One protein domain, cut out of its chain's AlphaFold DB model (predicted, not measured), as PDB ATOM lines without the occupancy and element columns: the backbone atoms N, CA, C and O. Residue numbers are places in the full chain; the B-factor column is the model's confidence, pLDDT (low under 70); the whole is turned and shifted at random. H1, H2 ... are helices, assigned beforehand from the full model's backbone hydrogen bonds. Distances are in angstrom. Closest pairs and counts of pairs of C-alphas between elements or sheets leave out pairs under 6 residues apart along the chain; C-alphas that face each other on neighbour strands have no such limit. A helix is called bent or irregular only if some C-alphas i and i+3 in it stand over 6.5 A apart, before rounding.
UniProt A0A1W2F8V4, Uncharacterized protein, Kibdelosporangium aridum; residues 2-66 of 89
ATOM      1  N   LEU A   2      12.054  -5.752 -26.759       74.75
ATOM      2  CA  LEU A   2      11.321  -5.316 -27.967       74.75
ATOM      3  C   LEU A   2      11.304  -3.787 -28.181       74.75
ATOM      4  O   LEU A   2      11.593  -3.313 -29.271       74.75
ATOM      5  N   ARG A   3      11.053  -3.008 -27.116       77.94
ATOM      6  CA  ARG A   3      11.102  -1.531 -27.163       77.94
ATOM      7  C   ARG A   3      12.474  -0.990 -27.585       77.94
ATOM      8  O   ARG A   3      12.531  -0.066 -28.380       77.94
ATOM      9  N   LEU A   4      13.562  -1.583 -27.092       79.94
ATOM     10  CA  LEU A   4      14.927  -1.194 -27.466       79.94
ATOM     11  C   LEU A   4      15.221  -1.535 -28.932       79.94
ATOM     12  O   LEU A   4      15.824  -0.732 -29.630       79.94
ATOM     13  N   HIS A   5      14.756  -2.695 -29.408       77.81
ATOM     14  CA  HIS A   5      14.933  -3.100 -30.804       77.81
ATOM     15  C   HIS A   5      14.158  -2.189 -31.757       77.81
ATOM     16  O   HIS A   5      14.697  -1.816 -32.790       77.81
ATOM     17  N   LEU A   6      12.942  -1.773 -31.391       80.56
ATOM     18  CA  LEU A   6      12.180  -0.783 -32.157       80.56
ATOM     19  C   LEU A   6      12.880   0.578 -32.194       80.56
ATOM     20  O   LEU A   6      12.970   1.188 -33.256       80.56
ATOM     21  N   LEU A   7      13.407   1.035 -31.055       83.81
ATOM     22  CA  LEU A   7      14.177   2.277 -30.999       83.81
ATOM     23  C   LEU A   7      15.422   2.199 -31.885       83.81
ATOM     24  O   LEU A   7      15.670   3.124 -32.645       83.81
ATOM     25  N   LEU A   8      16.163   1.090 -31.846       81.94
ATOM     26  CA  LEU A   8      17.347   0.897 -32.680       81.94
ATOM     27  C   LEU A   8      16.986   0.800 -34.171       81.94
ATOM     28  O   LEU A   8      17.643   1.429 -34.993       81.94
ATOM     29  N   ALA A   9      15.917   0.073 -34.512       79.88
ATOM     30  CA  ALA A   9      15.430  -0.077 -35.884       79.88
ATOM     31  C   ALA A   9      15.030   1.256 -36.521       79.88
ATOM     32  O   ALA A   9      15.164   1.405 -37.729       79.88
ATOM     33  N   LEU A  10      14.545   2.214 -35.725       78.75
ATOM     34  CA  LEU A  10      14.208   3.555 -36.197       78.75
ATOM     35  C   LEU A  10      15.418   4.499 -36.157       78.75
ATOM     36  O   LEU A  10      15.632   5.276 -37.081       78.75
ATOM     37  N   PHE A  11      16.219   4.432 -35.095       83.50
ATOM     38  CA  PHE A  11      17.330   5.353 -34.866       83.50
ATOM     39  C   PHE A  11      18.494   5.129 -35.835       83.50
ATOM     40  O   PHE A  11      19.037   6.091 -36.369       83.50
ATOM     41  N   LEU A  12      18.859   3.871 -36.097       80.44
ATOM     42  CA  LEU A  12      19.996   3.517 -36.950       80.44
ATOM     43  C   LEU A  12      19.852   4.005 -38.408       80.44
ATOM     44  O   LEU A  12      20.788   4.638 -38.895       80.44
ATOM     45  N   PRO A  13      18.715   3.792 -39.107       75.00
ATOM     46  CA  PRO A  13      18.540   4.307 -40.464       75.00
ATOM     47  C   PRO A  13      18.470   5.836 -40.507       75.00
ATOM     48  O   PRO A  13      19.041   6.445 -41.407       75.00
ATOM     49  N   VAL A  14      17.823   6.470 -39.523       78.12
ATOM     50  CA  VAL A  14      17.730   7.936 -39.448       78.12
ATOM     51  C   VAL A  14      19.109   8.558 -39.238       78.12
ATOM     52  O   VAL A  14      19.470   9.485 -39.959       78.12
ATOM     53  N   ALA A  15      19.904   8.026 -38.307       77.38
ATOM     54  CA  ALA A  15      21.266   8.490 -38.059       77.38
ATOM     55  C   ALA A  15      22.172   8.290 -39.284       77.38
ATOM     56  O   ALA A  15      22.977   9.164 -39.595       77.38
ATOM     57  N   PHE A  16      22.011   7.176 -40.004       75.00
ATOM     58  CA  PHE A  16      22.767   6.895 -41.222       75.00
ATOM     59  C   PHE A  16      22.466   7.912 -42.332       75.00
ATOM     60  O   PHE A  16      23.392   8.532 -42.848       75.00
ATOM     61  N   ILE A  17      21.183   8.170 -42.617       74.44
ATOM     62  CA  ILE A  17      20.746   9.171 -43.610       74.44
ATOM     63  C   ILE A  17      21.257  10.574 -43.247       74.44
ATOM     64  O   ILE A  17      21.686  11.326 -44.123       74.44
ATOM     65  N   LEU A  18      21.234  10.927 -41.958       75.12
ATOM     66  CA  LEU A  18      21.690  12.232 -41.477       75.12
ATOM     67  C   LEU A  18      23.211  12.414 -41.612       75.12
ATOM     68  O   LEU A  18      23.670  13.534 -41.820       75.12
ATOM     69  N   LEU A  19      23.984  11.327 -41.508       73.12
ATOM     70  CA  LEU A  19      25.447  11.350 -41.560       73.12
ATOM     71  C   LEU A  19      25.997  11.295 -42.995       73.12
ATOM     72  O   LEU A  19      27.027  11.900 -43.274       73.12
ATOM     73  N   THR A  20      25.325  10.586 -43.908       70.75
ATOM     74  CA  THR A  20      25.770  10.421 -45.307       70.75
ATOM     75  C   THR A  20      25.162  11.438 -46.275       70.75
ATOM     76  O   THR A  20      25.567  11.496 -47.436       70.75
ATOM     77  N   GLY A  21      24.165  12.213 -45.833       65.44
ATOM     78  CA  GLY A  21      23.316  13.009 -46.717       65.44
ATOM     79  C   GLY A  21      22.336  12.141 -47.518       65.44
ATOM     80  O   GLY A  21      22.404  10.908 -47.512       65.44
ATOM     81  N   THR A  22      21.398  12.781 -48.222       64.12
ATOM     82  CA  THR A  22      20.353  12.095 -48.999       64.12
ATOM     83  C   THR A  22      20.892  11.618 -50.346       64.12
ATOM     84  O   THR A  22      20.632  12.214 -51.390       64.12
ATOM     85  N   THR A  23      21.668  10.542 -50.324       69.06
ATOM     86  CA  THR A  23      21.996   9.766 -51.525       69.06
ATOM     87  C   THR A  23      21.022   8.593 -51.645       69.06
ATOM     88  O   THR A  23      20.583   8.034 -50.637       69.06
ATOM     89  N   SER A  24      20.637   8.230 -52.872       68.56
ATOM     90  CA  SER A  24      19.679   7.142 -53.137       68.56
ATOM     91  C   SER A  24      20.088   5.829 -52.471       68.56
ATOM     92  O   SER A  24      19.256   5.133 -51.891       68.56
ATOM     93  N   ASP A  25      21.384   5.533 -52.489       71.00
ATOM     94  CA  ASP A  25      21.938   4.269 -52.010       71.00
ATOM     95  C   ASP A  25      21.870   4.164 -50.486       71.00
ATOM     96  O   ASP A  25      21.598   3.091 -49.936       71.00
ATOM     97  N   ALA A  26      22.034   5.292 -49.788       70.69
ATOM     98  CA  ALA A  26      21.958   5.325 -48.339       70.69
ATOM     99  C   ALA A  26      20.542   5.032 -47.824       70.69
ATOM    100  O   ALA A  26      20.365   4.339 -46.820       70.69
ATOM    101  N   ILE A  27      19.527   5.507 -48.550       71.31
ATOM    102  CA  ILE A  27      18.117   5.252 -48.241       71.31
ATOM    103  C   ILE A  27      17.795   3.768 -48.445       71.31
ATOM    104  O   ILE A  27      17.159   3.155 -47.587       71.31
ATOM    105  N   VAL A  28      18.267   3.169 -49.543       75.25
ATOM    106  CA  VAL A  28      18.060   1.739 -49.819       75.25
ATOM    107  C   VAL A  28      18.673   0.878 -48.713       75.25
ATOM    108  O   VAL A  28      18.001  -0.009 -48.185       75.25
ATOM    109  N   LEU A  29      19.908   1.173 -48.295       76.25
ATOM    110  CA  LEU A  29      20.577   0.426 -47.226       76.25
ATOM    111  C   LEU A  29      19.846   0.562 -45.879       76.25
ATOM    112  O   LEU A  29      19.653  -0.428 -45.171       76.25
ATOM    113  N   ALA A  30      19.388   1.772 -45.551       76.94
ATOM    114  CA  ALA A  30      18.613   2.060 -44.349       76.94
ATOM    115  C   ALA A  30      17.297   1.260 -44.293       76.94
ATOM    116  O   ALA A  30      16.963   0.681 -43.254       76.94
ATOM    117  N   VAL A  31      16.573   1.172 -45.413       79.00
ATOM    118  CA  VAL A  31      15.330   0.391 -45.513       79.00
ATOM    119  C   VAL A  31      15.604  -1.102 -45.336       79.00
ATOM    120  O   VAL A  31      14.913  -1.757 -44.555       79.00
ATOM    121  N   ILE A  32      16.634  -1.639 -45.999       80.88
ATOM    122  CA  ILE A  32      17.006  -3.057 -45.885       80.88
ATOM    123  C   ILE A  32      17.357  -3.408 -44.432       80.88
ATOM    124  O   ILE A  32      16.865  -4.407 -43.903       80.88
ATOM    125  N   ALA A  33      18.152  -2.569 -43.763       81.06
ATOM    126  CA  ALA A  33      18.521  -2.771 -42.364       81.06
ATOM    127  C   ALA A  33      17.296  -2.730 -41.433       81.06
ATOM    128  O   ALA A  33      17.143  -3.602 -40.577       81.06
ATOM    129  N   GLY A  34      16.390  -1.766 -41.629       79.19
ATOM    130  CA  GLY A  34      15.151  -1.663 -40.855       79.19
ATOM    131  C   GLY A  34      14.254  -2.897 -41.007       79.19
ATOM    132  O   GLY A  34      13.780  -3.442 -40.009       79.19
ATOM    133  N   VAL A  35      14.080  -3.392 -42.238       79.94
ATOM    134  CA  VAL A  35      13.306  -4.614 -42.522       79.94
ATOM    135  C   VAL A  35      13.958  -5.843 -41.885       79.94
ATOM    136  O   VAL A  35      13.265  -6.635 -41.250       79.94
ATOM    137  N   ALA A  36      15.281  -5.992 -41.984       79.06
ATOM    138  CA  ALA A  36      16.001  -7.111 -41.375       79.06
ATOM    139  C   ALA A  36      15.853  -7.137 -39.843       79.06
ATOM    140  O   ALA A  36      15.633  -8.200 -39.256       79.06
ATOM    141  N   ILE A  37      15.915  -5.972 -39.188       79.12
ATOM    142  CA  ILE A  37      15.688  -5.861 -37.741       79.12
ATOM    143  C   ILE A  37      14.229  -6.182 -37.398       79.12
ATOM    144  O   ILE A  37      13.964  -6.895 -36.435       79.12
ATOM    145  N   LEU A  38      13.264  -5.710 -38.187       75.06
ATOM    146  CA  LEU A  38      11.854  -6.001 -37.932       75.06
ATOM    147  C   LEU A  38      11.550  -7.503 -38.044       75.06
ATOM    148  O   LEU A  38      10.840  -8.059 -37.205       75.06
ATOM    149  N   LEU A  39      12.138  -8.171 -39.038       76.00
ATOM    150  CA  LEU A  39      12.028  -9.617 -39.217       76.00
ATOM    151  C   LEU A  39      12.691 -10.395 -38.070       76.00
ATOM    152  O   LEU A  39      12.149 -11.415 -37.648       76.00
ATOM    153  N   SER A  40      13.808  -9.910 -37.515       71.00
ATOM    154  CA  SER A  40      14.478 -10.575 -36.386       71.00
ATOM    155  C   SER A  40      13.686 -10.475 -35.076       71.00
ATOM    156  O   SER A  40      13.691 -11.417 -34.285       71.00
ATOM    157  N   ILE A  41      12.932  -9.388 -34.874       69.19
ATOM    158  CA  ILE A  41      12.021  -9.222 -33.728       69.19
ATOM    159  C   ILE A  41      10.843 -10.208 -33.799       69.19
ATOM    160  O   ILE A  41      10.353 -10.667 -32.767       69.19
ATOM    161  N   GLY A  42      10.381 -10.525 -35.010       64.44
ATOM    162  CA  GLY A  42       9.251 -11.423 -35.247       64.44
ATOM    163  C   GLY A  42       9.548 -12.899 -34.989       64.44
ATOM    164  O   GLY A  42       8.611 -13.692 -34.935       64.44
ATOM    165  N   VAL A  43      10.816 -13.285 -34.810       62.19
ATOM    166  CA  VAL A  43      11.175 -14.665 -34.476       62.19
ATOM    167  C   VAL A  43      10.860 -14.881 -32.997       62.19
ATOM    168  O   VAL A  43      11.562 -14.328 -32.146       62.19
ATOM    169  N   PRO A  44       9.821 -15.666 -32.641       60.00
ATOM    170  CA  PRO A  44       9.582 -15.991 -31.248       60.00
ATOM    171  C   PRO A  44      10.825 -16.713 -30.741       60.00
ATOM    172  O   PRO A  44      11.116 -17.836 -31.162       60.00
ATOM    173  N   THR A  45      11.570 -16.057 -29.849       62.44
ATOM    174  CA  THR A  45      12.669 -16.696 -29.131       62.44
ATOM    175  C   THR A  45      12.109 -17.978 -28.545       62.44
ATOM    176  O   THR A  45      11.014 -17.971 -27.973       62.44
ATOM    177  N   ALA A  46      12.778 -19.102 -28.810       63.19
ATOM    178  CA  ALA A  46      12.278 -20.417 -28.448       63.19
ATOM    179  C   ALA A  46      11.891 -20.404 -26.965       63.19
ATOM    180  O   ALA A  46      12.753 -20.394 -26.089       63.19
ATOM    181  N   VAL A  47      10.582 -20.309 -26.693       62.91
ATOM    182  CA  VAL A  47      10.077 -20.255 -25.321       62.91
ATOM    183  C   VAL A  47      10.618 -21.498 -24.625       62.91
ATOM    184  O   VAL A  47      10.425 -22.589 -25.178       62.91
ATOM    185  N   PRO A  48      11.285 -21.356 -23.463       71.94
ATOM    186  CA  PRO A  48      11.840 -22.493 -22.750       71.94
ATOM    187  C   PRO A  48      10.781 -23.584 -22.634       71.94
ATOM    188  O   PRO A  48       9.625 -23.292 -22.310       71.94
ATOM    189  N   ALA A  49      11.153 -24.834 -22.917       74.00
ATOM    190  CA  ALA A  49      10.202 -25.947 -22.972       74.00
ATOM    191  C   ALA A  49       9.338 -26.042 -21.698       74.00
ATOM    192  O   ALA A  49       8.149 -26.339 -21.774       74.00
ATOM    193  N   GLN A  50       9.915 -25.681 -20.547       72.00
ATOM    194  CA  GLN A  50       9.239 -25.590 -19.251       72.00
ATOM    195  C   GLN A  50       8.102 -24.555 -19.237       72.00
ATOM    196  O   GLN A  50       6.993 -24.864 -18.813       72.00
ATOM    197  N   VAL A  51       8.340 -23.348 -19.757       78.56
ATOM    198  CA  VAL A  51       7.323 -22.285 -19.828       78.56
ATOM    199  C   VAL A  51       6.186 -22.700 -20.766       78.56
ATOM    200  O   VAL A  51       5.015 -22.493 -20.445       78.56
ATOM    201  N   ARG A  52       6.501 -23.368 -21.890       79.00
ATOM    202  CA  ARG A  52       5.466 -23.939 -22.769       79.00
ATOM    203  C   ARG A  52       4.650 -25.013 -22.052       79.00
ATOM    204  O   ARG A  52       3.424 -24.952 -22.108       79.00
ATOM    205  N   ALA A  53       5.300 -25.946 -21.359       81.06
ATOM    206  CA  ALA A  53       4.626 -27.020 -20.634       81.06
ATOM    207  C   ALA A  53       3.655 -26.480 -19.569       81.06
ATOM    208  O   ALA A  53       2.497 -26.890 -19.544       81.06
ATOM    209  N   ILE A  54       4.081 -25.490 -18.775       83.62
ATOM    210  CA  ILE A  54       3.229 -24.843 -17.765       83.62
ATOM    211  C   ILE A  54       2.031 -24.156 -18.429       83.62
ATOM    212  O   ILE A  54       0.891 -24.355 -18.013       83.62
ATOM    213  N   SER A  55       2.260 -23.402 -19.509       83.31
ATOM    214  CA  SER A  55       1.173 -22.710 -20.215       83.31
ATOM    215  C   SER A  55       0.140 -23.671 -20.817       83.31
ATOM    216  O   SER A  55      -1.052 -23.363 -20.852       83.31
ATOM    217  N   LEU A  56       0.577 -24.848 -21.275       81.25
ATOM    218  CA  LEU A  56      -0.309 -25.889 -21.790       81.25
ATOM    219  C   LEU A  56      -1.112 -26.548 -20.670       81.25
ATOM    220  O   LEU A  56      -2.307 -26.777 -20.850       81.25
ATOM    221  N   GLN A  57      -0.488 -26.802 -19.520       80.88
ATOM    222  CA  GLN A  57      -1.172 -27.370 -18.360       80.88
ATOM    223  C   GLN A  57      -2.237 -26.412 -17.810       80.88
ATOM    224  O   GLN A  57      -3.349 -26.840 -17.510       80.88
ATOM    225  N   GLU A  58      -1.941 -25.112 -17.764       83.00
ATOM    226  CA  GLU A  58      -2.897 -24.080 -17.350       83.00
ATOM    227  C   GLU A  58      -4.099 -24.007 -18.306       83.00
ATOM    228  O   GLU A  58      -5.254 -24.050 -17.884       83.00
ATOM    229  N   ARG A  59      -3.848 -24.022 -19.622       79.56
ATOM    230  CA  ARG A  59      -4.916 -24.079 -20.637       79.56
ATOM    231  C   ARG A  59      -5.729 -25.375 -20.570       79.56
ATOM    232  O   ARG A  59      -6.930 -25.350 -20.841       79.56
ATOM    233  N   ALA A  60      -5.105 -26.504 -20.232       79.69
ATOM    234  CA  ALA A  60      -5.801 -27.775 -20.043       79.69
ATOM    235  C   ALA A  60      -6.750 -27.710 -18.836       79.69
ATOM    236  O   ALA A  60      -7.921 -28.055 -18.976       79.69
ATOM    237  N   ARG A  61      -6.295 -27.157 -17.701       77.31
ATOM    238  CA  ARG A  61      -7.131 -26.920 -16.506       77.31
ATOM    239  C   ARG A  61      -8.324 -26.006 -16.794       77.31
ATOM    240  O   ARG A  61      -9.426 -26.264 -16.327       77.31
ATOM    241  N   GLN A  62      -8.132 -24.979 -17.616       77.50
ATOM    242  CA  GLN A  62      -9.207 -24.062 -18.010       77.50
ATOM    243  C   GLN A  62     -10.218 -24.686 -18.991       77.50
ATOM    244  O   GLN A  62     -11.321 -24.170 -19.146       77.50
ATOM    245  N   SER A  63      -9.876 -25.804 -19.644       71.88
ATOM    246  CA  SER A  63     -10.722 -26.477 -20.644       71.88
ATOM    247  C   SER A  63     -11.208 -27.870 -20.215       71.88
ATOM    248  O   SER A  63     -11.622 -28.670 -21.056       71.88
ATOM    249  N   VAL A  64     -11.234 -28.131 -18.901       65.88
ATOM    250  CA  VAL A  64     -11.654 -29.401 -18.265       65.88
ATOM    251  C   VAL A  64     -13.049 -29.878 -18.699       65.88
ATOM    252  O   VAL A  64     -13.327 -31.072 -18.675       65.88
ATOM    253  N   PHE A  65     -13.910 -28.978 -19.177       67.12
ATOM    254  CA  PHE A  65     -15.252 -29.310 -19.668       67.12
ATOM    255  C   PHE A  65     -15.270 -30.190 -20.931       67.12
ATOM    256  O   PHE A  65     -16.286 -30.811 -21.237       67.12
ATOM    257  N   LEU A  66     -14.165 -30.273 -21.679       72.88
ATOM    258  CA  LEU A  66     -14.064 -31.141 -22.849       72.88
ATOM    259  C   LEU A  66     -13.570 -32.538 -22.438       72.88
ATOM    260  O   LEU A  66     -12.439 -32.709 -21.993       72.88
TER     261      LEU A  66
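This is residues 2 to 66 of the 89 residues of an uncharacterized protein of Kibdelosporangium aridum (UniProt A0A1W2F8V4). A hairpin of two long helices, H1 and H2, lying side by side and nearly parallel in line, makes the thick end of a long rod, and from the end of H2 an arm made of a link and a third helix, H3, sticks out away from it. Residues 43 to 66, with H3 among them, stand free, and this arm makes much of the length. The printed part has 65 residues with three named helices, in the order H1, H2, H3, and no named strand; the class is all helix. The whole is extended, with a radius of gyration of the C-alphas of 20.1 A, and the C-alphas span 63 by 19 by 17 A.

The longest helix by residues is H1, residues 2 to 20. It touches H2, residues 24 to 41, with 22 pairs of C-alphas within 8 A. The closest C-alphas of the two are those of Pro 13 and Ala 30, 4.5 A apart. Their lines stand at a shallow tilt of 9 degrees, and they run opposite ways, 9.7 A from centre to centre. The two form a helical hairpin, joined by a tight link of 3 residues. H3, residues 49 to 62, touches no helix: it is apart from H1 and apart from H2. In H2 and H3 every pair of O i and N i+4 is within hydrogen-bond range, and in H1 14 of 15 such pairs are.

H1 begins at C-alpha 2, at (11.321, -5.316, -27.967), and measures 27.5 A from first to last C-alpha. It is neither bent nor irregular, but only just: C-alphas 10 and 13 are 6.1 A apart. H2 runs back from C-alpha 24, at (19.679, 7.142, -53.137), to C-alpha 41, and measures 26.5 A. H3 measures 20.1 A and ends at C-alpha 62, at (-9.207, -24.062, -18.010).

The outline is a rod, and the two C-alphas farthest apart are those of Gly 21 and Phe 65, at 63.3 A. Residues 19 to 24 stand free, as do residues 43 to 66, of which 49 to 62 belong to H3. Without these stretches the body has 35 residues and spans 27 by 15 by 5 A. The link from H2 to H3 has 7 residues and is short; no link is long. The printed part has no cut. The mean pLDDT of the printed part is 75.0, and the model's confidence is low, under 70, at residues 21 to 24, 41 to 47 and 64 to 65.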